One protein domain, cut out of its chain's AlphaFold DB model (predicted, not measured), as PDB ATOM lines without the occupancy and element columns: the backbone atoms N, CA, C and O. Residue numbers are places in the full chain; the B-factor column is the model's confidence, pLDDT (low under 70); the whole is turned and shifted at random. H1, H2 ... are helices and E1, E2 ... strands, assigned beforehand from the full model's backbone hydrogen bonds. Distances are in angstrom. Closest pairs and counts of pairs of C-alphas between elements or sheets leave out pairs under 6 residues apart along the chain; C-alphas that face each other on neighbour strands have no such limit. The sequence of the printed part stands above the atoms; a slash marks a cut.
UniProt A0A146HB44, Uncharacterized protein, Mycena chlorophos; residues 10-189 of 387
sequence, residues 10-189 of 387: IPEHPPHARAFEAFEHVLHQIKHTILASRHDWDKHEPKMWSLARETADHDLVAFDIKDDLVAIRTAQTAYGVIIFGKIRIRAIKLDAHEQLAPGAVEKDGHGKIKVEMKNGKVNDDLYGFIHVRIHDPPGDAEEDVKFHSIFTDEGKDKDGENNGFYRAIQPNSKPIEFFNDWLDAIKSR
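Overview. This is residues 10 to 189 of the 387 residues of an uncharacterized protein of Mycena chlorophos (UniProt A0A146HB44). A twisted wall of four strands, E1 to E4, has H1 and H2 packed over one face, while residues 175 to 178 of the link before H5 cross the other face. E4 runs on into a small hairpin of E5 and E6 beyond the sheet, and part of a long loop sticks out, residues 106 to 112 and 116 to 123. The printed part has 180 residues with five named helices and six named strands, in the order H1 H2 H3 H4 E1 E2 E3 E4 E5 E6 H5. The larger sheet, E1 - E2 - E3 - E4, is antiparallel, and the class is mixed, helices and strands, with under half of the residues in named elements. The whole is compact, with a radius of gyration of the C-alphas of 17.2 A and spans of 58 by 45 by 32 A.

Arrangement. From the first residue on come H1, residues 17 to 25, H2, 27 to 44, H3, 57 to 60, and H4, 65 to 68, then the strands E1, 69 to 77, E2, 80 to 93, E3, 127 to 136, and E4, 146 to 150. H1 and H2 meet only through their link and lie on the same face of the sheet, in two layers, helices on one face of a sheet. H1 touches H4, closest at the C-alphas of Glu 24 and Ile 65, 6.0 A. H2 has a height over the sheet of 7.9 A and runs slantwise to the strands, at 35 degrees to E4 on the local plane; their closest C-alphas are those of Gln 29 and Phe 147, 6.6 A. H3 and H4 only graze the sheet. E1 to E4 form a meander, each strand the antiparallel neighbour of the one before, with N 73 and O 84 at 2.9 A, N 85 and O 132 at 2.8 A, and N 133 and O 149 at 2.8 A. E5, residues 153 to 156, and E6, 164 to 167, form a hairpin, with N 165 and O 155 at 2.8 A. H5, residues 182 to 189, only grazes the larger sheet, with its residues 182 to 184. Every O i to N i+4 pair is within hydrogen-bond range in H1, against 12 of 14 in H2 and 2 of 4 in H5; H3 and H4 are too short for such a pair.

Along the chain. H1 begins at C-alpha 17, (-38.626, 10.684, -7.934). H2 measures 26.1 A, E1 22.6 A, E2 35.0 A and E3 27.4 A from first to last C-alpha. E2 begins at C-alpha 80, (-25.315, 15.715, -16.337), and bends by 71 degrees at residue 90. H5 ends at C-alpha 189, (-5.922, 25.143, 5.736).

Size, cuts and confidence. The C-alphas farthest apart are those of Gly 109 and Ala 141, 58.6 A. The printed part has no cut. The long links are H2 to H3, E2 to E3, with 33 residues, and E6 to H5. The mean pLDDT of the printed part is 76.2; residues 96 to 125, 138 to 143, 155 to 164 and 180 to 189 are under 70.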
ATOM      1  N   ILE A  10     -31.544  26.214 -10.138       87.88
ATOM      2  CA  ILE A  10     -32.991  26.253  -9.919       87.88
ATOM      3  C   ILE A  10     -33.279  26.498  -8.419       87.88
ATOM      4  O   ILE A  10     -32.569  25.943  -7.567       87.88
ATOM      5  N   PRO A  11     -34.268  27.348  -8.062       89.62
ATOM      6  CA  PRO A  11     -34.658  27.593  -6.670       89.62
ATOM      7  C   PRO A  11     -35.008  26.316  -5.902       89.62
ATOM      8  O   PRO A  11     -35.389  25.317  -6.506       89.62
ATOM      9  N   GLU A  12     -34.910  26.355  -4.569       91.00
ATOM     10  CA  GLU A  12     -35.263  25.209  -3.718       91.00
ATOM     11  C   GLU A  12     -36.678  24.704  -4.002       91.00
ATOM     12  O   GLU A  12     -37.643  25.471  -4.006       91.00
ATOM     13  N   HIS A  13     -36.797  23.394  -4.210       91.94
ATOM     14  CA  HIS A  13     -38.073  22.731  -4.440       91.94
ATOM     15  C   HIS A  13     -38.112  21.343  -3.781       91.94
ATOM     16  O   HIS A  13     -37.062  20.776  -3.457       91.94
ATOM     17  N   PRO A  14     -39.312  20.763  -3.573       94.50
ATOM     18  CA  PRO A  14     -39.438  19.395  -3.084       94.50
ATOM     19  C   PRO A  14     -38.718  18.389  -3.999       94.50
ATOM     20  O   PRO A  14     -38.704  18.589  -5.223       94.50
ATOM     21  N   PRO A  15     -38.141  17.302  -3.454       94.62
ATOM     22  CA  PRO A  15     -37.464  16.301  -4.267       94.62
ATOM     23  C   PRO A  15     -38.440  15.567  -5.189       94.62
ATOM     24  O   PRO A  15     -39.542  15.188  -4.792       94.62
ATOM     25  N   HIS A  16     -38.026  15.357  -6.435       93.00
ATOM     26  CA  HIS A  16     -38.740  14.513  -7.393       93.00
ATOM     27  C   HIS A  16     -38.230  13.063  -7.331       93.00
ATOM     28  O   HIS A  16     -37.169  12.804  -6.768       93.00
ATOM     29  N   ALA A  17     -38.947  12.122  -7.957       91.62
ATOM     30  CA  ALA A  17     -38.626  10.684  -7.934       91.62
ATOM     31  C   ALA A  17     -37.149  10.383  -8.247       91.62
ATOM     32  O   ALA A  17     -36.466   9.769  -7.434       91.62
ATOM     33  N   ARG A  18     -36.622  10.954  -9.341       90.25
ATOM     34  CA  ARG A  18     -35.211  10.789  -9.723       90.25
ATOM     35  C   ARG A  18     -34.213  11.262  -8.656       90.25
ATOM     36  O   ARG A  18     -33.146  10.683  -8.518       90.25
ATOM     37  N   ALA A  19     -34.543  12.299  -7.884       92.19
ATOM     38  CA  ALA A  19     -33.667  12.762  -6.814       92.19
ATOM     39  C   ALA A  19     -33.671  11.781  -5.638       92.19
ATOM     40  O   ALA A  19     -32.608  11.499  -5.098       92.19
ATOM     41  N   PHE A  20     -34.831  11.223  -5.273       95.06
ATOM     42  CA  PHE A  20     -34.888  10.165  -4.261       95.06
ATOM     43  C   PHE A  20     -34.036   8.960  -4.672       95.06
ATOM     44  O   PHE A  20     -33.216   8.516  -3.878       95.06
ATOM     45  N   GLU A  21     -34.164   8.491  -5.914       92.88
ATOM     46  CA  GLU A  21     -33.353   7.392  -6.462       92.88
ATOM     47  C   GLU A  21     -31.851   7.707  -6.399       92.88
ATOM     48  O   GLU A  21     -31.067   6.923  -5.865       92.88
ATOM     49  N   ALA A  22     -31.449   8.892  -6.872       93.31
ATOM     50  CA  ALA A  22     -30.051   9.309  -6.900       93.31
ATOM     51  C   ALA A  22     -29.436   9.421  -5.491       93.31
ATOM     52  O   ALA A  22     -28.313   8.971  -5.262       93.31
ATOM     53  N   PHE A  23     -30.165   9.992  -4.527       96.06
ATOM     54  CA  PHE A  23     -29.704  10.091  -3.141       96.06
ATOM     55  C   PHE A  23     -29.693   8.739  -2.422       96.06
ATOM     56  O   PHE A  23     -28.787   8.497  -1.623       96.06
ATOM     57  N   GLU A  24     -30.656   7.858  -2.705       96.00
ATOM     58  CA  GLU A  24     -30.690   6.503  -2.150       96.00
ATOM     59  C   GLU A  24     -29.490   5.686  -2.648       96.00
ATOM     60  O   GLU A  24     -28.821   5.026  -1.852       96.00
ATOM     61  N   HIS A  25     -29.137   5.818  -3.932       93.88
ATOM     62  CA  HIS A  25     -27.972   5.159  -4.526       93.88
ATOM     63  C   HIS A  25     -26.668   5.493  -3.783       93.88
ATOM     64  O   HIS A  25     -25.862   4.611  -3.480       93.88
ATOM     65  N   VAL A  26     -26.468   6.767  -3.430       94.19
ATOM     66  CA  VAL A  26     -25.254   7.220  -2.736       94.19
ATOM     67  C   VAL A  26     -25.392   7.279  -1.210       94.19
ATOM     68  O   VAL A  26     -24.466   7.728  -0.530       94.19
ATOM     69  N   LEU A  27     -26.506   6.813  -0.636       96.00
ATOM     70  CA  LEU A  27     -26.817   6.953   0.793       96.00
ATOM     71  C   LEU A  27     -25.688   6.435   1.693       96.00
ATOM     72  O   LEU A  27     -25.298   7.096   2.656       96.00
ATOM     73  N   HIS A  28     -25.113   5.280   1.354       94.00
ATOM     74  CA  HIS A  28     -23.968   4.723   2.074       94.00
ATOM     75  C   HIS A  28     -22.763   5.683   2.090       94.00
ATOM     76  O   HIS A  28     -22.146   5.883   3.137       94.00
ATOM     77  N   GLN A  29     -22.439   6.306   0.950       92.94
ATOM     78  CA  GLN A  29     -21.322   7.251   0.827       92.94
ATOM     79  C   GLN A  29     -21.580   8.525   1.639       92.94
ATOM     80  O   GLN A  29     -20.671   9.016   2.312       92.94
ATOM     81  N   ILE A  30     -22.826   9.013   1.649       95.12
ATOM     82  CA  ILE A  30     -23.246  10.159   2.464       95.12
ATOM     83  C   ILE A  30     -23.027   9.854   3.949       95.12
ATOM     84  O   ILE A  30     -22.329  10.602   4.633       95.12
ATOM     85  N   LYS A  31     -23.573   8.734   4.443       96.44
ATOM     86  CA  LYS A  31     -23.453   8.333   5.855       96.44
ATOM     87  C   LYS A  31     -21.993   8.151   6.269       96.44
ATOM     88  O   LYS A  31     -21.580   8.686   7.293       96.44
ATOM     89  N   HIS A  32     -21.199   7.464   5.449       91.94
ATOM     90  CA  HIS A  32     -19.767   7.298   5.692       91.94
ATOM     91  C   HIS A  32     -19.039   8.648   5.783       91.94
ATOM     92  O   HIS A  32     -18.245   8.864   6.696       91.94
ATOM     93  N   THR A  33     -19.328   9.577   4.867       90.12
ATOM     94  CA  THR A  33     -18.651  10.882   4.815       90.12
ATOM     95  C   THR A  33     -19.025  11.782   5.987       90.12
ATOM     96  O   THR A  33     -18.157  12.471   6.513       90.12
ATOM     97  N   ILE A  34     -20.279  11.743   6.447       93.31
ATOM     98  CA  ILE A  34     -20.718  12.450   7.661       93.31
ATOM     99  C   ILE A  34     -19.880  12.017   8.869       93.31
ATOM    100  O   ILE A  34     -19.334  12.865   9.574       93.31
ATOM    101  N   LEU A  35     -19.722  10.705   9.079       94.38
ATOM    102  CA  LEU A  35     -18.946  10.174  10.204       94.38
ATOM    103  C   LEU A  35     -17.449  10.463  10.060       94.38
ATOM    104  O   LEU A  35     -16.806  10.893  11.017       94.38
ATOM    105  N   ALA A  36     -16.894  10.280   8.860       84.62
ATOM    106  CA  ALA A  36     -15.496  10.594   8.584       84.62
ATOM    107  C   ALA A  36     -15.193  12.080   8.838       84.62
ATOM    108  O   ALA A  36     -14.207  12.393   9.503       84.62
ATOM    109  N   SER A  37     -16.071  12.977   8.376       87.31
ATOM    110  CA  SER A  37     -15.972  14.414   8.628       87.31
ATOM    111  C   SER A  37     -16.023  14.708  10.126       87.31
ATOM    112  O   SER A  37     -15.111  15.349  10.640       87.31
ATOM    113  N   ARG A  38     -17.017  14.181  10.855       90.00
ATOM    114  CA  ARG A  38     -17.121  14.356  12.311       90.00
ATOM    115  C   ARG A  38     -15.829  13.975  13.033       90.00
ATOM    116  O   ARG A  38     -15.272  14.789  13.761       90.00
ATOM    117  N   HIS A  39     -15.331  12.762  12.804       87.62
ATOM    118  CA  HIS A  39     -14.135  12.266  13.485       87.62
ATOM    119  C   HIS A  39     -12.857  13.019  13.120       87.62
ATOM    120  O   HIS A  39     -11.929  13.069  13.930       87.62
ATOM    121  N   ASP A  40     -12.765  13.545  11.900       81.12
ATOM    122  CA  ASP A  40     -11.641  14.379  11.497       81.12
ATOM    123  C   ASP A  40     -11.693  15.730  12.216       81.12
ATOM    124  O   ASP A  40     -10.736  16.134  12.871       81.12
ATOM    125  N   TRP A  41     -12.846  16.390  12.196       81.31
ATOM    126  CA  TRP A  41     -13.035  17.684  12.838       81.31
ATOM    127  C   TRP A  41     -12.920  17.655  14.356       81.31
ATOM    128  O   TRP A  41     -12.320  18.564  14.921       81.31
ATOM    129  N   ASP A  42     -13.402  16.602  15.014       84.44
ATOM    130  CA  ASP A  42     -13.272  16.439  16.467       84.44
ATOM    131  C   ASP A  42     -11.802  16.443  16.933       84.44
ATOM    132  O   ASP A  42     -11.518  16.765  18.087       84.44
ATOM    133  N   LYS A  43     -10.849  16.123  16.044       77.75
ATOM    134  CA  LYS A  43      -9.407  16.187  16.335       77.75
ATOM    135  C   LYS A  43      -8.809  17.579  16.136       77.75
ATOM    136  O   LYS A  43      -7.803  17.884  16.772       77.75
ATOM    137  N   HIS A  44      -9.382  18.387  15.245       72.25
ATOM    138  CA  HIS A  44      -8.754  19.613  14.741       72.25
ATOM    139  C   HIS A  44      -9.478  20.892  15.178       72.25
ATOM    140  O   HIS A  44      -8.832  21.838  15.615       72.25
ATOM    141  N   GLU A  45     -10.807  20.925  15.087       80.50
ATOM    142  CA  GLU A  45     -11.650  22.051  15.499       80.50
ATOM    143  C   GLU A  45     -13.034  21.513  15.924       80.50
ATOM    144  O   GLU A  45     -13.968  21.427  15.115       80.50
ATOM    145  N   PRO A  46     -13.179  21.125  17.210       83.50
ATOM    146  CA  PRO A  46     -14.386  20.482  17.735       83.50
ATOM    147  C   PRO A  46     -15.659  21.335  17.635       83.50
ATOM    148  O   PRO A  46     -16.763  20.821  17.827       83.50
ATOM    149  N   LYS A  47     -15.549  22.644  17.353       83.56
ATOM    150  CA  LYS A  47     -16.722  23.508  17.167       83.56
ATOM    151  C   LYS A  47     -17.556  23.107  15.946       83.56
ATOM    152  O   LYS A  47     -18.775  23.261  16.005       83.56
ATOM    153  N   MET A  48     -16.948  22.544  14.895       85.12
ATOM    154  CA  MET A  48     -17.631  22.220  13.631       85.12
ATOM    155  C   MET A  48     -18.845  21.296  13.813       85.12
ATOM    156  O   MET A  48     -19.920  21.557  13.272       85.12
ATOM    157  N   TRP A  49     -18.693  20.250  14.626       91.25
ATOM    158  CA  TRP A  49     -19.748  19.280  14.934       91.25
ATOM    159  C   TRP A  49     -20.316  19.452  16.348       91.25
ATOM    160  O   TRP A  49     -20.956  18.545  16.876       91.25
ATOM    161  N   SER A  50     -20.134  20.626  16.962       88.44
ATOM    162  CA  SER A  50     -20.566  20.891  18.342       88.44
ATOM    163  C   SER A  50     -22.061  20.642  18.580       88.44
ATOM    164  O   SER A  50     -22.424  20.104  19.624       88.44
ATOM    165  N   LEU A  51     -22.913  20.928  17.588       88.12
ATOM    166  CA  LEU A  51     -24.361  20.662  17.624       88.12
ATOM    167  C   LEU A  51     -24.719  19.165  17.648       88.12
ATOM    168  O   LEU A  51     -25.824  18.801  18.032       88.12
ATOM    169  N   ALA A  52     -23.791  18.296  17.244       90.38
ATOM    170  CA  ALA A  52     -23.939  16.841  17.255       90.38
ATOM    171  C   ALA A  52     -23.073  16.172  18.339       90.38
ATOM    172  O   ALA A  52     -22.949  14.948  18.357       90.38
ATOM    173  N   ARG A  53     -22.444  16.947  19.237       87.75
ATOM    174  CA  ARG A  53     -21.449  16.440  20.197       87.75
ATOM    175  C   ARG A  53     -21.998  15.327  21.087       87.75
ATOM    176  O   ARG A  53     -21.326  14.320  21.284       87.75
ATOM    177  N   GLU A  54     -23.222  15.504  21.571       88.50
ATOM    178  CA  GLU A  54     -23.916  14.552  22.449       88.50
ATOM    179  C   GLU A  54     -24.721  13.493  21.668       88.50
ATOM    180  O   GLU A  54     -25.387  12.647  22.258       88.50
ATOM    181  N   THR A  55     -24.679  13.526  20.333       92.62
ATOM    182  CA  THR A  55     -25.364  12.566  19.463       92.62
ATOM    183  C   THR A  55     -24.426  11.405  19.138       92.62
ATOM    184  O   THR A  55     -23.289  11.622  18.718       92.62
ATOM    185  N   ALA A  56     -24.873  10.158  19.297       94.44
ATOM    186  CA  ALA A  56     -24.073   9.002  18.899       94.44
ATOM    187  C   ALA A  56     -24.001   8.876  17.366       94.44
ATOM    188  O   ALA A  56     -24.927   9.269  16.660       94.44
ATOM    189  N   ASP A  57     -22.922   8.295  16.836       96.06
ATOM    190  CA  ASP A  57     -22.722   8.170  15.382       96.06
ATOM    191  C   ASP A  57     -23.873   7.448  14.681       96.06
ATOM    192  O   ASP A  57     -24.336   7.891  13.634       96.06
ATOM    193  N   HIS A  58     -24.379   6.368  15.283       94.25
ATOM    194  CA  HIS A  58     -25.493   5.609  14.720       94.25
ATOM    195  C   HIS A  58     -26.795   6.423  14.654       94.25
ATOM    196  O   HIS A  58     -27.554   6.243  13.707       94.25
ATOM    197  N   ASP A  59     -27.022   7.341  15.599       93.75
ATOM    198  CA  ASP A  59     -28.177   8.244  15.606       93.75
ATOM    199  C   ASP A  59     -28.010   9.380  14.587       93.75
ATOM    200  O   ASP A  59     -28.968   9.776  13.922       93.75
ATOM    201  N   LEU A  60     -26.779   9.878  14.422       93.69
ATOM    202  CA  LEU A  60     -26.439  10.940  13.471       93.69
ATOM    203  C   LEU A  60     -26.734  10.527  12.021       93.69
ATOM    204  O   LEU A  60     -27.158  11.353  11.214       93.69
ATOM    205  N   VAL A  61     -26.548   9.244  11.697       96.38
ATOM    206  CA  VAL A  61     -26.783   8.687  10.354       96.38
ATOM    207  C   VAL A  61     -28.022   7.789  10.261       96.38
ATOM    208  O   VAL A  61     -28.170   7.030   9.300       96.38
ATOM    209  N   ALA A  62     -28.940   7.872  11.229       95.44
ATOM    210  CA  ALA A  62     -30.168   7.069  11.260       95.44
ATOM    211  C   ALA A  62     -31.247   7.512  10.249       95.44
ATOM    212  O   ALA A  62     -32.288   6.866  10.159       95.44
ATOM    213  N   PHE A  63     -31.018   8.590   9.492       95.19
ATOM    214  CA  PHE A  63     -31.969   9.125   8.515       95.19
ATOM    215  C   PHE A  63     -32.184   8.194   7.309       95.19
ATOM    216  O   PHE A  63     -31.305   7.399   6.939       95.19
ATOM    217  N   ASP A  64     -33.345   8.349   6.676       94.69
ATOM    218  CA  ASP A  64     -33.732   7.692   5.428       94.69
ATOM    219  C   ASP A  64     -34.077   8.737   4.355       94.69
ATOM    220  O   ASP A  64     -34.651   9.784   4.645       94.69
ATOM    221  N   ILE A  65     -33.701   8.491   3.097       96.25
ATOM    222  CA  ILE A  65     -33.847   9.502   2.037       96.25
ATOM    223  C   ILE A  65     -35.316   9.788   1.732       96.25
ATOM    224  O   ILE A  65     -35.667  10.926   1.429       96.25
ATOM    225  N   LYS A  66     -36.183   8.783   1.854       93.44
ATOM    226  CA  LYS A  66     -37.608   8.904   1.553       93.44
ATOM    227  C   LYS A  66     -38.315   9.922   2.449       93.44
ATOM    228  O   LYS A  66     -39.133  10.690   1.946       93.44
ATOM    229  N   ASP A  67     -38.008   9.928   3.741       91.94
ATOM    230  CA  ASP A  67     -38.683  10.785   4.709       91.94
ATOM    231  C   ASP A  67     -37.860  12.022   5.104       91.94
ATOM    232  O   ASP A  67     -38.446  13.015   5.549       91.94
ATOM    233  N   ASP A  68     -36.526  11.982   4.982       95.94
ATOM    234  CA  ASP A  68     -35.629  13.032   5.484       95.94
ATOM    235  C   ASP A  68     -34.953  13.890   4.403       95.94
ATOM    236  O   ASP A  68     -34.422  14.949   4.747       95.94
ATOM    237  N   LEU A  69     -35.001  13.530   3.115       96.75
ATOM    238  CA  LEU A  69     -34.644  14.467   2.041       96.75
ATOM    239  C   LEU A  69     -35.805  15.453   1.843       96.75
ATOM    240  O   LEU A  69     -36.820  15.119   1.239       96.75
ATOM    241  N   VAL A  70     -35.675  16.670   2.375       95.12
ATOM    242  CA  VAL A  70     -36.805  17.617   2.459       95.12
ATOM    243  C   VAL A  70     -36.859  18.623   1.312       95.12
ATOM    244  O   VAL A  70     -37.933  19.109   0.966       95.12
ATOM    245  N   ALA A  71     -35.711  18.942   0.715       95.75
ATOM    246  CA  ALA A  71     -35.606  19.900  -0.380       95.75
ATOM    247  C   ALA A  71     -34.370  19.614  -1.231       95.75
ATOM    248  O   ALA A  71     -33.371  19.089  -0.733       95.75
ATOM    249  N   ILE A  72     -34.435  20.001  -2.501       96.38
ATOM    250  CA  ILE A  72     -33.304  19.965  -3.423       96.38
ATOM    251  C   ILE A  72     -33.167  21.277  -4.201       96.38
ATOM    252  O   ILE A  72     -34.128  22.030  -4.357       96.38
ATOM    253  N   ARG A  73     -31.964  21.515  -4.726       94.25
ATOM    254  CA  ARG A  73     -31.696  22.428  -5.847       94.25
ATOM    255  C   ARG A  73     -30.929  21.684  -6.917       94.25
ATOM    256  O   ARG A  73     -30.104  20.829  -6.606       94.25
ATOM    257  N   THR A  74     -31.162  22.039  -8.168       92.19
ATOM    258  CA  THR A  74     -30.504  21.397  -9.305       92.19
ATOM    259  C   THR A  74     -29.871  22.431 -10.225       92.19
ATOM    260  O   THR A  74     -30.336  23.566 -10.313       92.19
ATOM    261  N   ALA A  75     -28.791  22.038 -10.893       87.81
ATOM    262  CA  ALA A  75     -28.195  22.786 -11.994       87.81
ATOM    263  C   ALA A  75     -27.853  21.824 -13.128       87.81
ATOM    264  O   ALA A  75     -27.230  20.779 -12.911       87.81
ATOM    265  N   GLN A  76     -28.248  22.189 -14.344       85.62
ATOM    266  CA  GLN A  76     -27.943  21.406 -15.532       85.62
ATOM    267  C   GLN A  76     -26.554  21.765 -16.067       85.62
ATOM    268  O   GLN A  76     -26.169  22.930 -16.111       85.62
ATOM    269  N   THR A  77     -25.798  20.752 -16.482       80.81
ATOM    270  CA  THR A  77     -24.452  20.898 -17.045       80.81
ATOM    271  C   THR A  77     -24.342  20.132 -18.361       80.81
ATOM    272  O   THR A  77     -25.191  19.300 -18.683       80.81
ATOM    273  N   ALA A  78     -23.256  20.349 -19.109       71.88
ATOM    274  CA  ALA A  78     -22.956  19.562 -20.309       71.88
ATOM    275  C   ALA A  78     -22.727  18.060 -20.023       71.88
ATOM    276  O   ALA A  78     -22.780  17.251 -20.945       71.88
ATOM    277  N   TYR A  79     -22.474  17.689 -18.762       73.81
ATOM    278  CA  TYR A  79     -22.087  16.338 -18.346       73.81
ATOM    279  C   TYR A  79     -23.064  15.709 -17.350       73.81
ATOM    280  O   TYR A  79     -22.692  14.757 -16.672       73.81
ATOM    281  N   GLY A  80     -24.296  16.217 -17.259       84.56
ATOM    282  CA  GLY A  80     -25.315  15.715 -16.337       84.56
ATOM    283  C   GLY A  80     -25.929  16.809 -15.472       84.56
ATOM    284  O   GLY A  80     -25.817  18.002 -15.772       84.56
ATOM    285  N   VAL A  81     -26.577  16.400 -14.389       88.06
ATOM    286  CA  VAL A  81     -27.261  17.269 -13.433       88.06
ATOM    287  C   VAL A  81     -26.504  17.257 -12.110       88.06
ATOM    288  O   VAL A  81     -26.244  16.209 -11.523       88.06
ATOM    289  N   ILE A  82     -26.161  18.439 -11.608       90.56
ATOM    290  CA  ILE A  82     -25.713  18.592 -10.224       90.56
ATOM    291  C   ILE A  82     -26.960  18.721  -9.359       90.56
ATOM    292  O   ILE A  82     -27.813  19.567  -9.634       90.56
ATOM    293  N   ILE A  83     -27.048  17.910  -8.308       93.94
ATOM    294  CA  ILE A  83     -28.169  17.928  -7.367       93.94
ATOM    295  C   ILE A  83     -27.621  18.220  -5.972       93.94
ATOM    296  O   ILE A  83     -26.733  17.529  -5.473       93.94
ATOM    297  N   PHE A  84     -28.166  19.250  -5.340       95.25
ATOM    298  CA  PHE A  84     -27.943  19.579  -3.943       95.25
ATOM    299  C   PHE A  84     -29.175  19.175  -3.143       95.25
ATOM    300  O   PHE A  84     -30.285  19.491  -3.556       95.25
ATOM    301  N   GLY A  85     -28.998  18.509  -2.010       96.31
ATOM    302  CA  GLY A  85     -30.081  18.029  -1.159       96.31
ATOM    303  C   GLY A  85     -29.927  18.488   0.280       96.31
ATOM    304  O   GLY A  85     -28.821  18.502   0.812       96.31
ATOM    305  N   LYS A  86     -31.045  18.852   0.907       96.38
ATOM    306  CA  LYS A  86     -31.165  19.184   2.330       96.38
ATOM    307  C   LYS A  86     -31.753  17.975   3.050       96.38
ATOM    308  O   LYS A  86     -32.915  17.632   2.832       96.38
ATOM    309  N   ILE A  87     -30.933  17.319   3.869       97.12
ATOM    310  CA  ILE A  87     -31.284  16.098   4.601       97.12
ATOM    311  C   ILE A  87     -31.483  16.439   6.075       97.12
ATOM    312  O   ILE A  87     -30.597  17.010   6.711       97.12
ATOM    313  N   ARG A  88     -32.645  16.084   6.622       95.38
ATOM    314  CA  ARG A  88     -33.001  16.280   8.028       95.38
ATOM    315  C   ARG A  88     -32.313  15.246   8.920       95.38
ATOM    316  O   ARG A  88     -32.372  14.048   8.663       95.38
ATOM    317  N   ILE A  89     -31.732  15.702  10.026       94.81
ATOM    318  CA  ILE A  89     -31.104  14.854  11.043       94.81
ATOM    319  C   ILE A  89     -32.000  14.813  12.279       94.81
ATOM    320  O   ILE A  89     -31.962  15.690  13.140       94.81
ATOM    321  N   ARG A  90     -32.822  13.765  12.388       88.38
ATOM    322  CA  ARG A  90     -33.847  13.642  13.446       88.38
ATOM    323  C   ARG A  90     -33.283  13.647  14.868       88.38
ATOM    324  O   ARG A  90     -33.986  14.038  15.800       88.38
ATOM    325  N   ALA A  91     -32.043  13.196  15.029       89.25
ATOM    326  CA  ALA A  91     -31.361  13.142  16.316       89.25
ATOM    327  C   ALA A  91     -30.960  14.527  16.851       89.25
ATOM    328  O   ALA A  91     -30.653  14.651  18.034       89.25
ATOM    329  N   ILE A  92     -30.987  15.567  16.009       88.25
ATOM    330  CA  ILE A  92     -30.552  16.914  16.375       88.25
ATOM    331  C   ILE A  92     -31.740  17.863  16.335       88.25
ATOM    332  O   ILE A  92     -32.365  18.062  15.291       88.25
ATOM    333  N   LYS A  93     -32.026  18.472  17.487       86.44
ATOM    334  CA  LYS A  93     -33.000  19.552  17.618       86.44
ATOM    335  C   LYS A  93     -32.272  20.833  17.986       86.44
ATOM    336  O   LYS A  93     -31.596  20.861  19.006       86.44
ATOM    337  N   LEU A  94     -32.440  21.851  17.158       81.44
ATOM    338  CA  LEU A  94     -31.880  23.176  17.340       81.44
ATOM    339  C   LEU A  94     -32.792  24.017  18.228       81.44
ATOM    340  O   LEU A  94     -34.021  23.981  18.094       81.44
ATOM    341  N   ASP A  95     -32.193  24.793  19.121       74.06
ATOM    342  CA  ASP A  95     -32.903  25.808  19.886       74.06
ATOM    343  C   ASP A  95     -33.123  27.108  19.079       74.06
ATOM    344  O   ASP A  95     -32.677  27.268  17.940       74.06
ATOM    345  N   ALA A  96     -33.842  28.068  19.670       62.47
ATOM    346  CA  ALA A  96     -34.161  29.337  19.011       62.47
ATOM    347  C   ALA A  96     -32.920  30.193  18.674       62.47
ATOM    348  O   ALA A  96     -32.984  31.019  17.767       62.47
ATOM    349  N   HIS A  97     -31.807  30.024  19.393       61.78
ATOM    350  CA  HIS A  97     -30.559  30.738  19.132       61.78
ATOM    351  C   HIS A  97     -29.769  30.069  17.997       61.78
ATOM    352  O   HIS A  97     -29.185  30.746  17.155       61.78
ATOM    353  N   GLU A  98     -29.793  28.742  17.925       63.78
ATOM    354  CA  GLU A  98     -29.140  27.938  16.889       63.78
ATOM    355  C   GLU A  98     -29.849  28.028  15.527       63.78
ATOM    356  O   GLU A  98     -29.205  27.889  14.480       63.78
ATOM    357  N   GLN A  99     -31.152  28.335  15.536       59.78
ATOM    358  CA  GLN A  99     -31.964  28.628  14.347       59.78
ATOM    359  C   GLN A  99     -31.594  29.934  13.634       59.78
ATOM    360  O   GLN A  99     -31.892  30.095  12.444       59.78
ATOM    361  N   LEU A 100     -30.962  30.873  14.340       52.84
ATOM    362  CA  LEU A 100     -30.498  32.126  13.761       52.84
ATOM    363  C   LEU A 100     -29.167  31.890  13.037       52.84
ATOM    364  O   LEU A 100     -28.268  31.209  13.540       52.84
ATOM    365  N   ALA A 101     -29.032  32.463  11.838       48.34
ATOM    366  CA  ALA A 101     -27.750  32.503  11.144       48.34
ATOM    367  C   ALA A 101     -26.692  33.163  12.057       48.34
ATOM    368  O   ALA A 101     -27.029  34.120  12.771       48.34
ATOM    369  N   PRO A 102     -25.431  32.687  12.056       44.50
ATOM    370  CA  PRO A 102     -24.360  33.296  12.842       44.50
ATOM    371  C   PRO A 102     -24.321  34.820  12.616       44.50
ATOM    372  O   PRO A 102     -24.162  35.291  11.491       44.50
ATOM    373  N   GLY A 103     -24.543  35.605  13.679       41.22
ATOM    374  CA  GLY A 103     -24.557  37.073  13.628       41.22
ATOM    375  C   GLY A 103     -25.926  37.763  13.492       41.22
ATOM    376  O   GLY A 103     -25.943  38.978  13.281       41.22
ATOM    377  N   ALA A 104     -27.057  37.061  13.617       36.91
ATOM    378  CA  ALA A 104     -28.408  37.653  13.584       36.91
ATOM    379  C   ALA A 104     -29.015  37.984  14.972       36.91
ATOM    380  O   ALA A 104     -30.225  38.161  15.087       36.91
ATOM    381  N   VAL A 105     -28.203  38.082  16.033       38.16
ATOM    382  CA  VAL A 105     -28.696  38.427  17.379       38.16
ATOM    383  C   VAL A 105     -28.619  39.939  17.599       38.16
ATOM    384  O   VAL A 105     -27.602  40.458  18.053       38.16
ATOM    385  N   GLU A 106     -29.706  40.652  17.316       33.31
ATOM    386  CA  GLU A 106     -29.954  41.946  17.956       33.31
ATOM    387  C   GLU A 106     -30.596  41.656  19.322       33.31
ATOM    388  O   GLU A 106     -31.660  41.044  19.400       33.31
ATOM    389  N   LYS A 107     -29.911  42.001  20.420       33.69
ATOM    390  CA  LYS A 107     -30.461  41.838  21.772       33.69
ATOM    391  C   LYS A 107     -31.450  42.964  22.046       33.69
ATOM    392  O   LYS A 107     -31.032  44.089  22.313       33.69
ATOM    393  N   ASP A 108     -32.738  42.664  22.089       35.41
ATOM    394  CA  ASP A 108     -33.722  43.508  22.752       35.41
ATOM    395  C   ASP A 108     -33.823  43.161  24.251       35.41
ATOM    396  O   ASP A 108     -33.732  42.012  24.693       35.41
ATOM    397  N   GLY A 109     -33.936  44.210  25.074       39.47
ATOM    398  CA  GLY A 109     -33.643  44.223  26.515       39.47
ATOM    399  C   GLY A 109     -34.538  43.388  27.441       39.47
ATOM    400  O   GLY A 109     -34.511  43.619  28.649       39.47
ATOM    401  N   HIS A 110     -35.319  42.431  26.931       40.69
ATOM    402  CA  HIS A 110     -36.253  41.632  27.736       40.69
ATOM    403  C   HIS A 110     -36.229  40.108  27.503       40.69
ATOM    404  O   HIS A 110     -37.030  39.406  28.120       40.69
ATOM    405  N   GLY A 111     -35.290  39.566  26.718       39.50
ATOM    406  CA  GLY A 111     -34.834  38.169  26.853       39.50
ATOM    407  C   GLY A 111     -35.909  37.069  26.836       39.50
ATOM    408  O   GLY A 111     -35.780  36.080  27.559       39.50
ATOM    409  N   LYS A 112     -36.979  37.211  26.041       27.66
ATOM    410  CA  LYS A 112     -37.985  36.152  25.852       27.66
ATOM    411  C   LYS A 112     -38.444  36.077  24.397       27.66
ATOM    412  O   LYS A 112     -39.284  36.861  23.970       27.66
ATOM    413  N   ILE A 113     -37.951  35.073  23.672       39.44
ATOM    414  CA  ILE A 113     -38.468  34.690  22.352       39.44
ATOM    415  C   ILE A 113     -39.656  33.739  22.567       39.44
ATOM    416  O   ILE A 113     -39.537  32.722  23.253       39.44
ATOM    417  N   LYS A 114     -40.827  34.088  22.025       27.11
ATOM    418  CA  LYS A 114     -42.024  33.230  22.025       27.11
ATOM    419  C   LYS A 114     -41.917  32.208  20.890       27.11
ATOM    420  O   LYS A 114     -41.973  32.590  19.728       27.11
ATOM    421  N   VAL A 115     -41.835  30.921  21.224       37.38
ATOM    422  CA  VAL A 115     -42.026  29.824  20.260       37.38
ATOM    423  C   VAL A 115     -43.529  29.556  20.145       37.38
ATOM    424  O   VAL A 115     -44.143  29.062  21.092       37.38
ATOM    425  N   GLU A 116     -44.149  29.918  19.020       30.36
ATOM    426  CA  GLU A 116     -45.536  29.538  18.728       30.36
ATOM    427  C   GLU A 116     -45.598  28.095  18.208       30.36
ATOM    428  O   GLU A 116     -45.016  27.742  17.185       30.36
ATOM    429  N   MET A 117     -46.340  27.250  18.923       32.41
ATOM    430  CA  MET A 117     -46.686  25.893  18.503       32.41
ATOM    431  C   MET A 117     -47.746  25.954  17.394       32.41
ATOM    432  O   MET A 117     -48.890  26.327  17.658       32.41
ATOM    433  N   LYS A 118     -47.416  25.528  16.167       32.41
ATOM    434  CA  LYS A 118     -48.417  25.266  15.118       32.41
ATOM    435  C   LYS A 118     -48.840  23.790  15.128       32.41
ATOM    436  O   LYS A 118     -48.085  22.911  14.735       32.41
ATOM    437  N   ASN A 119     -50.087  23.541  15.526       34.25
ATOM    438  CA  ASN A 119     -50.905  22.378  15.144       34.25
ATOM    439  C   ASN A 119     -50.288  20.969  15.285       34.25
ATOM    440  O   ASN A 119     -50.421  20.150  14.379       34.25
ATOM    441  N   GLY A 120     -49.676  20.643  16.429       35.50
ATOM    442  CA  GLY A 120     -49.495  19.245  16.864       35.50
ATOM    443  C   GLY A 120     -48.609  18.340  15.990       35.50
ATOM    444  O   GLY A 120     -48.536  17.144  16.257       35.50
ATOM    445  N   LYS A 121     -47.918  18.886  14.983       38.66
ATOM    446  CA  LYS A 121     -46.785  18.247  14.302       38.66
ATOM    447  C   LYS A 121     -45.505  18.853  14.870       38.66
ATOM    448  O   LYS A 121     -45.470  20.053  15.136       38.66
ATOM    449  N   VAL A 122     -44.477  18.032  15.098       43.12
ATOM    450  CA  VAL A 122     -43.147  18.543  15.464       43.12
ATOM    451  C   VAL A 122     -42.756  19.554  14.390       43.12
ATOM    452  O   VAL A 122     -42.813  19.220  13.210       43.12
ATOM    453  N   ASN A 123     -42.482  20.799  14.785       58.88
ATOM    454  CA  ASN A 123     -42.137  21.833  13.823       58.88
ATOM    455  C   ASN A 123     -40.800  21.451  13.178       58.88
ATOM    456  O   ASN A 123     -39.794  21.383  13.887       58.88
ATOM    457  N   ASP A 124     -40.799  21.183  11.870       55.88
ATOM    458  CA  ASP A 124     -39.586  20.801  11.146       55.88
ATOM    459  C   ASP A 124     -38.503  21.893  11.208       55.88
ATOM    460  O   ASP A 124     -37.317  21.593  11.085       55.88
ATOM    461  N   ASP A 125     -38.892  23.133  11.528       61.91
ATOM    462  CA  ASP A 125     -37.981  24.253  11.790       61.91
ATOM    463  C   ASP A 125     -37.017  24.007  12.962       61.91
ATOM    464  O   ASP A 125     -36.005  24.694  13.083       61.91
ATOM    465  N   LEU A 126     -37.321  23.047  13.842       75.75
ATOM    466  CA  LEU A 126     -36.495  22.718  15.003       75.75
ATOM    467  C   LEU A 126     -35.423  21.672  14.708       75.75
ATOM    468  O   LEU A 126     -34.632  21.404  15.599       75.75
ATOM    469  N   TYR A 127     -35.379  21.045  13.533       87.19
ATOM    470  CA  TYR A 127     -34.354  20.034  13.260       87.19
ATOM    471  C   TYR A 127     -33.054  20.635  12.725       87.19
ATOM    472  O   TYR A 127     -33.033  21.713  12.132       87.19
ATOM    473  N   GLY A 128     -31.961  19.902  12.932       91.31
ATOM    474  CA  GLY A 128     -30.707  20.125  12.225       91.31
ATOM    475  C   GLY A 128     -30.725  19.494  10.832       91.31
ATOM    476  O   GLY A 128     -31.310  18.427  10.634       91.31
ATOM    477  N   PHE A 129     -30.056  20.130   9.874       94.62
ATOM    478  CA  PHE A 129     -29.969  19.676   8.488       94.62
ATOM    479  C   PHE A 129     -28.519  19.563   8.023       94.62
ATOM    480  O   PHE A 129     -27.657  20.330   8.442       94.62
ATOM    481  N   ILE A 130     -28.252  18.633   7.111       95.06
ATOM    482  CA  ILE A 130     -26.991  18.551   6.369       95.06
ATOM    483  C   ILE A 130     -27.305  18.798   4.900       95.06
ATOM    484  O   ILE A 130     -28.244  18.214   4.354       95.06
ATOM    485  N   HIS A 131     -26.525  19.664   4.255       95.19
ATOM    486  CA  HIS A 131     -26.608  19.830   2.809       95.19
ATOM    487  C   HIS A 131     -25.591  18.914   2.135       95.19
ATOM    488  O   HIS A 131     -24.439  18.828   2.558       95.19
ATOM    489  N   VAL A 132     -26.022  18.227   1.087       95.12
ATOM    490  CA  VAL A 132     -25.236  17.236   0.354       95.12
ATOM    491  C   VAL A 132     -25.267  17.567  -1.127       95.12
ATOM    492  O   VAL A 132     -26.303  17.968  -1.645       95.12
ATOM    493  N   ARG A 133     -24.150  17.368  -1.815       93.44
ATOM    494  CA  ARG A 133     -24.043  17.500  -3.262       93.44
ATOM    495  C   ARG A 133     -23.738  16.154  -3.902       93.44
ATOM    496  O   ARG A 133     -22.821  15.448  -3.478       93.44
ATOM    497  N   ILE A 134     -24.456  15.861  -4.977       92.94
ATOM    498  CA  ILE A 134     -24.245  14.705  -5.847       92.94
ATOM    499  C   ILE A 134     -24.211  15.148  -7.315       92.94
ATOM    500  O   ILE A 134     -24.600  16.268  -7.661       92.94
ATOM    501  N   HIS A 135     -23.727  14.266  -8.181       89.69
ATOM    502  CA  HIS A 135     -23.721  14.442  -9.627       89.69
ATOM    503  C   HIS A 135     -24.393  13.242 -10.297       89.69
ATOM    504  O   HIS A 135     -23.928  12.113 -10.138       89.69
ATOM    505  N   ASP A 136     -25.455  13.507 -11.053       87.44
ATOM    506  CA  ASP A 136     -26.214  12.536 -11.844       87.44
ATOM    507  C   ASP A 136     -25.835  12.704 -13.333       87.44
ATOM    508  O   ASP A 136     -26.257  13.679 -13.962       87.44
ATOM    509  N   PRO A 137     -24.947  11.858 -13.892       82.25
ATOM    510  CA  PRO A 137     -24.489  11.969 -15.279       82.25
ATOM    511  C   PRO A 137     -25.600  11.655 -16.303       82.25
ATOM    512  O   PRO A 137     -26.671  11.175 -15.944       82.25
ATOM    513  N   PRO A 138     -25.390  11.931 -17.605       69.75
ATOM    514  CA  PRO A 138     -26.415  11.746 -18.620       69.75
ATOM    515  C   PRO A 138     -26.554  10.254 -18.946       69.75
ATOM    516  O   PRO A 138     -25.624   9.646 -19.471       69.75
ATOM    517  N   GLY A 139     -27.729   9.684 -18.683       63.56
ATOM    518  CA  GLY A 139     -28.073   8.305 -19.027       63.56
ATOM    519  C   GLY A 139     -29.185   7.756 -18.134       63.56
ATOM    520  O   GLY A 139     -29.375   8.225 -17.017       63.56
ATOM    521  N   ASP A 140     -29.912   6.745 -18.613       56.56
ATOM    522  CA  ASP A 140     -30.963   6.066 -17.830       56.56
ATOM    523  C   ASP A 140     -30.389   5.070 -16.799       56.56
ATOM    524  O   ASP A 140     -31.138   4.418 -16.074       56.56
ATOM    525  N   ALA A 141     -29.062   4.925 -16.724       57.19
ATOM    526  CA  ALA A 141     -28.409   4.021 -15.788       57.19
ATOM    527  C   ALA A 141     -28.280   4.680 -14.405       57.19
ATOM    528  O   ALA A 141     -27.557   5.656 -14.221       57.19
ATOM    529  N   GLU A 142     -28.975   4.125 -13.413       55.28
ATOM    530  CA  GLU A 142     -28.858   4.515 -11.999       55.28
ATOM    531  C   GLU A 142     -27.445   4.282 -11.424       55.28
ATOM    532  O   GLU A 142     -27.091   4.872 -10.409       55.28
ATOM    533  N   GLU A 143     -26.622   3.449 -12.073       59.19
ATOM    534  CA  GLU A 143     -25.306   3.008 -11.579       59.19
ATOM    535  C   GLU A 143     -24.197   4.075 -11.640       59.19
ATOM    536  O   GLU A 143     -23.107   3.852 -11.112       59.19
ATOM    537  N   ASP A 144     -24.456   5.238 -12.243       76.38
ATOM    538  CA  ASP A 144     -23.431   6.260 -12.480       76.38
ATOM    539  C   ASP A 144     -23.533   7.495 -11.562       76.38
ATOM    540  O   ASP A 144     -22.721   8.422 -11.683       76.38
ATOM    541  N   VAL A 145     -24.496   7.537 -10.629       86.81
ATOM    542  CA  VAL A 145     -24.650   8.664  -9.691       86.81
ATOM    543  C   VAL A 145     -23.456   8.728  -8.738       86.81
ATOM    544  O   VAL A 145     -23.104   7.759  -8.067       86.81
ATOM    545  N   LYS A 146     -22.834   9.906  -8.634       87.56
ATOM    546  CA  LYS A 146     -21.631  10.119  -7.817       87.56
ATOM    547  C   LYS A 146     -21.918  11.048  -6.652       87.56
ATOM    548  O   LYS A 146     -22.334  12.191  -6.852       87.56
ATOM    549  N   PHE A 147     -21.619  10.594  -5.437       89.50
ATOM    550  CA  PHE A 147     -21.483  11.490  -4.294       89.50
ATOM    551  C   PHE A 147     -20.349  12.483  -4.549       89.50
ATOM    552  O   PHE A 147     -19.298  12.104  -5.071       89.50
ATOM    553  N   HIS A 148     -20.561  13.745  -4.177       84.50
ATOM    554  CA  HIS A 148     -19.542  14.778  -4.294       84.50
ATOM    555  C   HIS A 148     -19.104  15.272  -2.918       84.50
ATOM    556  O   HIS A 148     -17.935  15.137  -2.583       84.50
ATOM    557  N   SER A 149     -20.009  15.845  -2.115       86.12
ATOM    558  CA  SER A 149     -19.623  16.412  -0.816       86.12
ATOM    559  C   SER A 149     -20.772  16.698   0.138       86.12
ATOM    560  O   SER A 149     -21.940  16.682  -0.245       86.12
ATOM    561  N   ILE A 150     -20.419  16.989   1.393       91.88
ATOM    562  CA  ILE A 150     -21.301  17.607   2.387       91.88
ATOM    563  C   ILE A 150     -20.899  19.069   2.605       91.88
ATOM    564  O   ILE A 150     -19.734  19.426   2.438       91.88
ATOM    565  N   PHE A 151     -21.855  19.909   2.986       89.19
ATOM    566  CA  PHE A 151     -21.615  21.313   3.300       89.19
ATOM    567  C   PHE A 151     -21.158  21.498   4.747       89.19
ATOM    568  O   PHE A 151     -21.782  20.987   5.677       89.19
ATOM    569  N   THR A 152     -20.119  22.306   4.927       86.38
ATOM    570  CA  THR A 152     -19.686  22.850   6.215       86.38
ATOM    571  C   THR A 152     -19.533  24.356   6.071       86.38
ATOM    572  O   THR A 152     -18.988  24.815   5.069       86.38
ATOM    573  N   ASP A 153     -20.007  25.112   7.056       81.88
ATOM    574  CA  ASP A 153     -19.983  26.574   7.040       81.88
ATOM    575  C   ASP A 153     -18.892  27.101   7.976       81.88
ATOM    576  O   ASP A 153     -18.761  26.647   9.120       81.88
ATOM    577  N   GLU A 154     -18.114  28.053   7.470       78.56
ATOM    578  CA  GLU A 154     -16.981  28.673   8.148       78.56
ATOM    579  C   GLU A 154     -16.995  30.171   7.867       78.56
ATOM    580  O   GLU A 154     -17.004  30.599   6.713       78.56
ATOM    581  N   GLY A 155     -16.959  30.992   8.910       64.50
ATOM    582  CA  GLY A 155     -16.932  32.440   8.733       64.50
ATOM    583  C   GLY A 155     -16.320  33.165   9.914       64.50
ATOM    584  O   GLY A 155     -16.069  32.574  10.958       64.50
ATOM    585  N   LYS A 156     -16.044  34.459   9.741       52.09
ATOM    586  CA  LYS A 156     -15.523  35.325  10.806       52.09
ATOM    587  C   LYS A 156     -16.688  35.880  11.621       52.09
ATOM    588  O   LYS A 156     -17.654  36.367  11.030       52.09
ATOM    589  N   ASP A 157     -16.588  35.851  12.947       52.06
ATOM    590  CA  ASP A 157     -17.533  36.580  13.792       52.06
ATOM    591  C   ASP A 157     -17.441  38.090  13.501       52.06
ATOM    592  O   ASP A 157     -16.383  38.620  13.142       52.06
ATOM    593  N   LYS A 158     -18.571  38.798  13.634       45.38
ATOM    594  CA  LYS A 158     -18.711  40.229  13.288       45.38
ATOM    595  C   LYS A 158     -17.789  41.164  14.092       45.38
ATOM    596  O   LYS A 158     -17.646  42.322  13.710       45.38
ATOM    597  N   ASP A 159     -17.139  40.661  15.139       44.44
ATOM    598  CA  ASP A 159     -16.372  41.457  16.101       44.44
ATOM    599  C   ASP A 159     -14.855  41.501  15.832       44.44
ATOM    600  O   ASP A 159     -14.112  42.102  16.603       44.44
ATOM    601  N   GLY A 160     -14.359  40.914  14.736       37.91
ATOM    602  CA  GLY A 160     -12.947  41.051  14.338       37.91
ATOM    603  C   GLY A 160     -11.929  40.392  15.284       37.91
ATOM    604  O   GLY A 160     -10.726  40.485  15.041       37.91
ATOM    605  N   GLU A 161     -12.384  39.696  16.328       37.81
ATOM    606  CA  GLU A 161     -11.557  38.805  17.137       37.81
ATOM    607  C   GLU A 161     -11.457  37.416  16.483       37.81
ATOM    608  O   GLU A 161     -12.369  36.950  15.806       37.81
ATOM    609  N   ASN A 162     -10.318  36.752  16.688       42.09
ATOM    610  CA  ASN A 162      -9.851  35.506  16.060       42.09
ATOM    611  C   ASN A 162     -10.707  34.231  16.297       42.09
ATOM    612  O   ASN A 162     -10.180  33.122  16.229       42.09
ATOM    613  N   ASN A 163     -12.008  34.334  16.564       48.62
ATOM    614  CA  ASN A 163     -12.914  33.188  16.603       48.62
ATOM    615  C   ASN A 163     -13.810  33.211  15.365       48.62
ATOM    616  O   ASN A 163     -14.771  33.967  15.284       48.62
ATOM    617  N   GLY A 164     -13.484  32.380  14.378       58.41
ATOM    618  CA  GLY A 164     -14.465  32.034  13.358       58.41
ATOM    619  C   GLY A 164     -15.578  31.155  13.939       58.41
ATOM    620  O   GLY A 164     -15.365  30.451  14.934       58.41
ATOM    621  N   PHE A 165     -16.751  31.169  13.310       72.31
ATOM    622  CA  PHE A 165     -17.777  30.161  13.549       72.31
ATOM    623  C   PHE A 165     -17.541  28.959  12.628       72.31
ATOM    624  O   PHE A 165     -17.127  29.115  11.482       72.31
ATOM    625  N   TYR A 166     -17.826  27.765  13.143       79.56
ATOM    626  CA  TYR A 166     -17.703  26.492  12.436       79.56
ATOM    627  C   TYR A 166     -19.003  25.721  12.624       79.56
ATOM    628  O   TYR A 166     -19.436  25.535  13.765       79.56
ATOM    629  N   ARG A 167     -19.648  25.299  11.535       86.38
ATOM    630  CA  ARG A 167     -20.959  24.644  11.617       86.38
ATOM    631  C   ARG A 167     -21.179  23.624  10.497       86.38
ATOM    632  O   ARG A 167     -21.314  23.996   9.336       86.38
ATOM    633  N   ALA A 168     -21.309  22.347  10.859       90.31
ATOM    634  CA  ALA A 168     -21.699  21.274   9.939       90.31
ATOM    635  C   ALA A 168     -23.225  21.095   9.862       90.31
ATOM    636  O   ALA A 168     -23.775  20.873   8.785       90.31
ATOM    637  N   ILE A 169     -23.919  21.242  10.996       92.69
ATOM    638  CA  ILE A 169     -25.379  21.113  11.088       92.69
ATOM    639  C   ILE A 169     -26.043  22.471  10.871       92.69
ATOM    640  O   ILE A 169     -25.857  23.398  11.656       92.69
ATOM    641  N   GLN A 170     -26.835  22.580   9.815       92.25
ATOM    642  CA  GLN A 170     -27.494  23.808   9.394       92.25
ATOM    643  C   GLN A 170     -28.912  23.921   9.971       92.25
ATOM    644  O   GLN A 170     -29.589  22.903  10.135       92.25
ATOM    645  N   PRO A 171     -29.402  25.140  10.250       88.19
ATOM    646  CA  PRO A 171     -30.816  25.365  10.519       88.19
ATOM    647  C   PRO A 171     -31.644  25.256   9.233       88.19
ATOM    648  O   PRO A 171     -31.123  25.464   8.137       88.19
ATOM    649  N   ASN A 172     -32.954  25.014   9.361       86.06
ATOM    650  CA  ASN A 172     -33.873  24.954   8.211       86.06
ATOM    651  C   ASN A 172     -33.806  26.222   7.332       86.06
ATOM    652  O   ASN A 172     -33.927  26.162   6.107       86.06
ATOM    653  N   SER A 173     -33.579  27.370   7.983       82.62
ATOM    654  CA  SER A 173     -33.471  28.698   7.377       82.62
ATOM    655  C   SER A 173     -32.229  28.889   6.501       82.62
ATOM    656  O   SER A 173     -32.213  29.826   5.703       82.62
ATOM    657  N   LYS A 174     -31.194  28.037   6.617       87.44
ATOM    658  CA  LYS A 174     -30.015  28.109   5.746       87.44
ATOM    659  C   LYS A 174     -30.418  27.631   4.342       87.44
ATOM    660  O   LYS A 174     -30.854  26.482   4.188       87.44
ATOM    661  N   PRO A 175     -30.283  28.478   3.308       86.06
ATOM    662  CA  PRO A 175     -30.572  28.056   1.951       86.06
ATOM    663  C   PRO A 175     -29.530  27.046   1.457       86.06
ATOM    664  O   PRO A 175     -28.375  27.031   1.890       86.06
ATOM    665  N   ILE A 176     -29.944  26.191   0.530       87.75
ATOM    666  CA  ILE A 176     -29.062  25.333  -0.248       87.75
ATOM    667  C   ILE A 176     -28.317  26.239  -1.232       87.75
ATOM    668  O   ILE A 176     -28.867  26.694  -2.238       87.75
ATOM    669  N   GLU A 177     -27.065  26.540  -0.924       84.69
ATOM    670  CA  GLU A 177     -26.174  27.329  -1.774       84.69
ATOM    671  C   GLU A 177     -25.252  26.411  -2.582       84.69
ATOM    672  O   GLU A 177     -25.180  25.204  -2.344       84.69
ATOM    673  N   PHE A 178     -24.551  26.974  -3.563       81.94
ATOM    674  CA  PHE A 178     -23.505  26.234  -4.253       81.94
ATOM    675  C   PHE A 178     -22.337  25.968  -3.293       81.94
ATOM    676  O   PHE A 178     -21.788  26.904  -2.715       81.94
ATOM    677  N   PHE A 179     -21.909  24.712  -3.175       78.88
ATOM    678  CA  PHE A 179     -20.681  24.339  -2.472       78.88
ATOM    679  C   PHE A 179     -19.936  23.209  -3.199       78.88
ATOM    680  O   PHE A 179     -20.519  22.416  -3.949       78.88
ATOM    681  N   ASN A 180     -18.617  23.172  -3.018       67.88
ATOM    682  CA  ASN A 180     -17.708  22.173  -3.590       67.88
ATOM    683  C   ASN A 180     -17.238  21.186  -2.510       67.88
ATOM    684  O   ASN A 180     -17.873  21.076  -1.461       67.88
ATOM    685  N   ASP A 181     -16.219  20.384  -2.815       59.56
ATOM    686  CA  ASP A 181     -15.759  19.298  -1.954       59.56
ATOM    687  C   ASP A 181     -15.457  19.770  -0.517       59.56
ATOM    688  O   ASP A 181     -14.901  20.849  -0.325       59.56
ATOM    689  N   TRP A 182     -15.794  18.989   0.513       47.59
ATOM    690  CA  TRP A 182     -15.373  19.336   1.882       47.59
ATOM    691  C   TRP A 182     -13.844  19.232   2.005       47.59
ATOM    692  O   TRP A 182     -13.218  20.044   2.682       47.59
ATOM    693  N   LEU A 183     -13.217  18.325   1.245       45.81
ATOM    694  CA  LEU A 183     -11.763  18.319   1.068       45.81
ATOM    695  C   LEU A 183     -11.262  19.628   0.437       45.81
ATOM    696  O   LEU A 183     -10.182  20.099   0.788       45.81
ATOM    697  N   ASP A 184     -12.066  20.262  -0.424       45.66
ATOM    698  CA  ASP A 184     -11.770  21.578  -0.995       45.66
ATOM    699  C   ASP A 184     -11.958  22.717   0.016       45.66
ATOM    700  O   ASP A 184     -11.231  23.704  -0.052       45.66
ATOM    701  N   ALA A 185     -12.857  22.575   0.992       47.38
ATOM    702  CA  ALA A 185     -12.973  23.510   2.112       47.38
ATOM    703  C   ALA A 185     -11.748  23.434   3.051       47.38
ATOM    704  O   ALA A 185     -11.246  24.464   3.505       47.38
ATOM    705  N   ILE A 186     -11.180  22.235   3.248       53.34
ATOM    706  CA  ILE A 186      -9.933  22.032   4.008       53.34
ATOM    707  C   ILE A 186      -8.685  22.490   3.224       53.34
ATOM    708  O   ILE A 186      -7.680  22.824   3.848       53.34
ATOM    709  N   LYS A 187      -8.720  22.582   1.879       50.00
ATOM    710  CA  LYS A 187      -7.576  23.057   1.059       50.00
ATOM    711  C   LYS A 187      -6.997  24.381   1.559       50.00
ATOM    712  O   LYS A 187      -5.780  24.531   1.611       50.00
ATOM    713  N   SER A 188      -7.860  25.313   1.969       50.66
ATOM    714  CA  SER A 188      -7.458  26.623   2.510       50.66
ATOM    715  C   SER A 188      -6.629  26.537   3.799       50.66
ATOM    716  O   SER A 188      -5.946  27.490   4.154       50.66
ATOM    717  N   ARG A 189      -6.669  25.395   4.496       57.19
ATOM    718  CA  ARG A 189      -5.922  25.143   5.736       57.19
ATOM    719  C   ARG A 189      -4.581  24.482   5.520       57.19
ATOM    720  O   ARG A 189      -3.751  24.489   6.424       57.19
TER     721      ARG A 189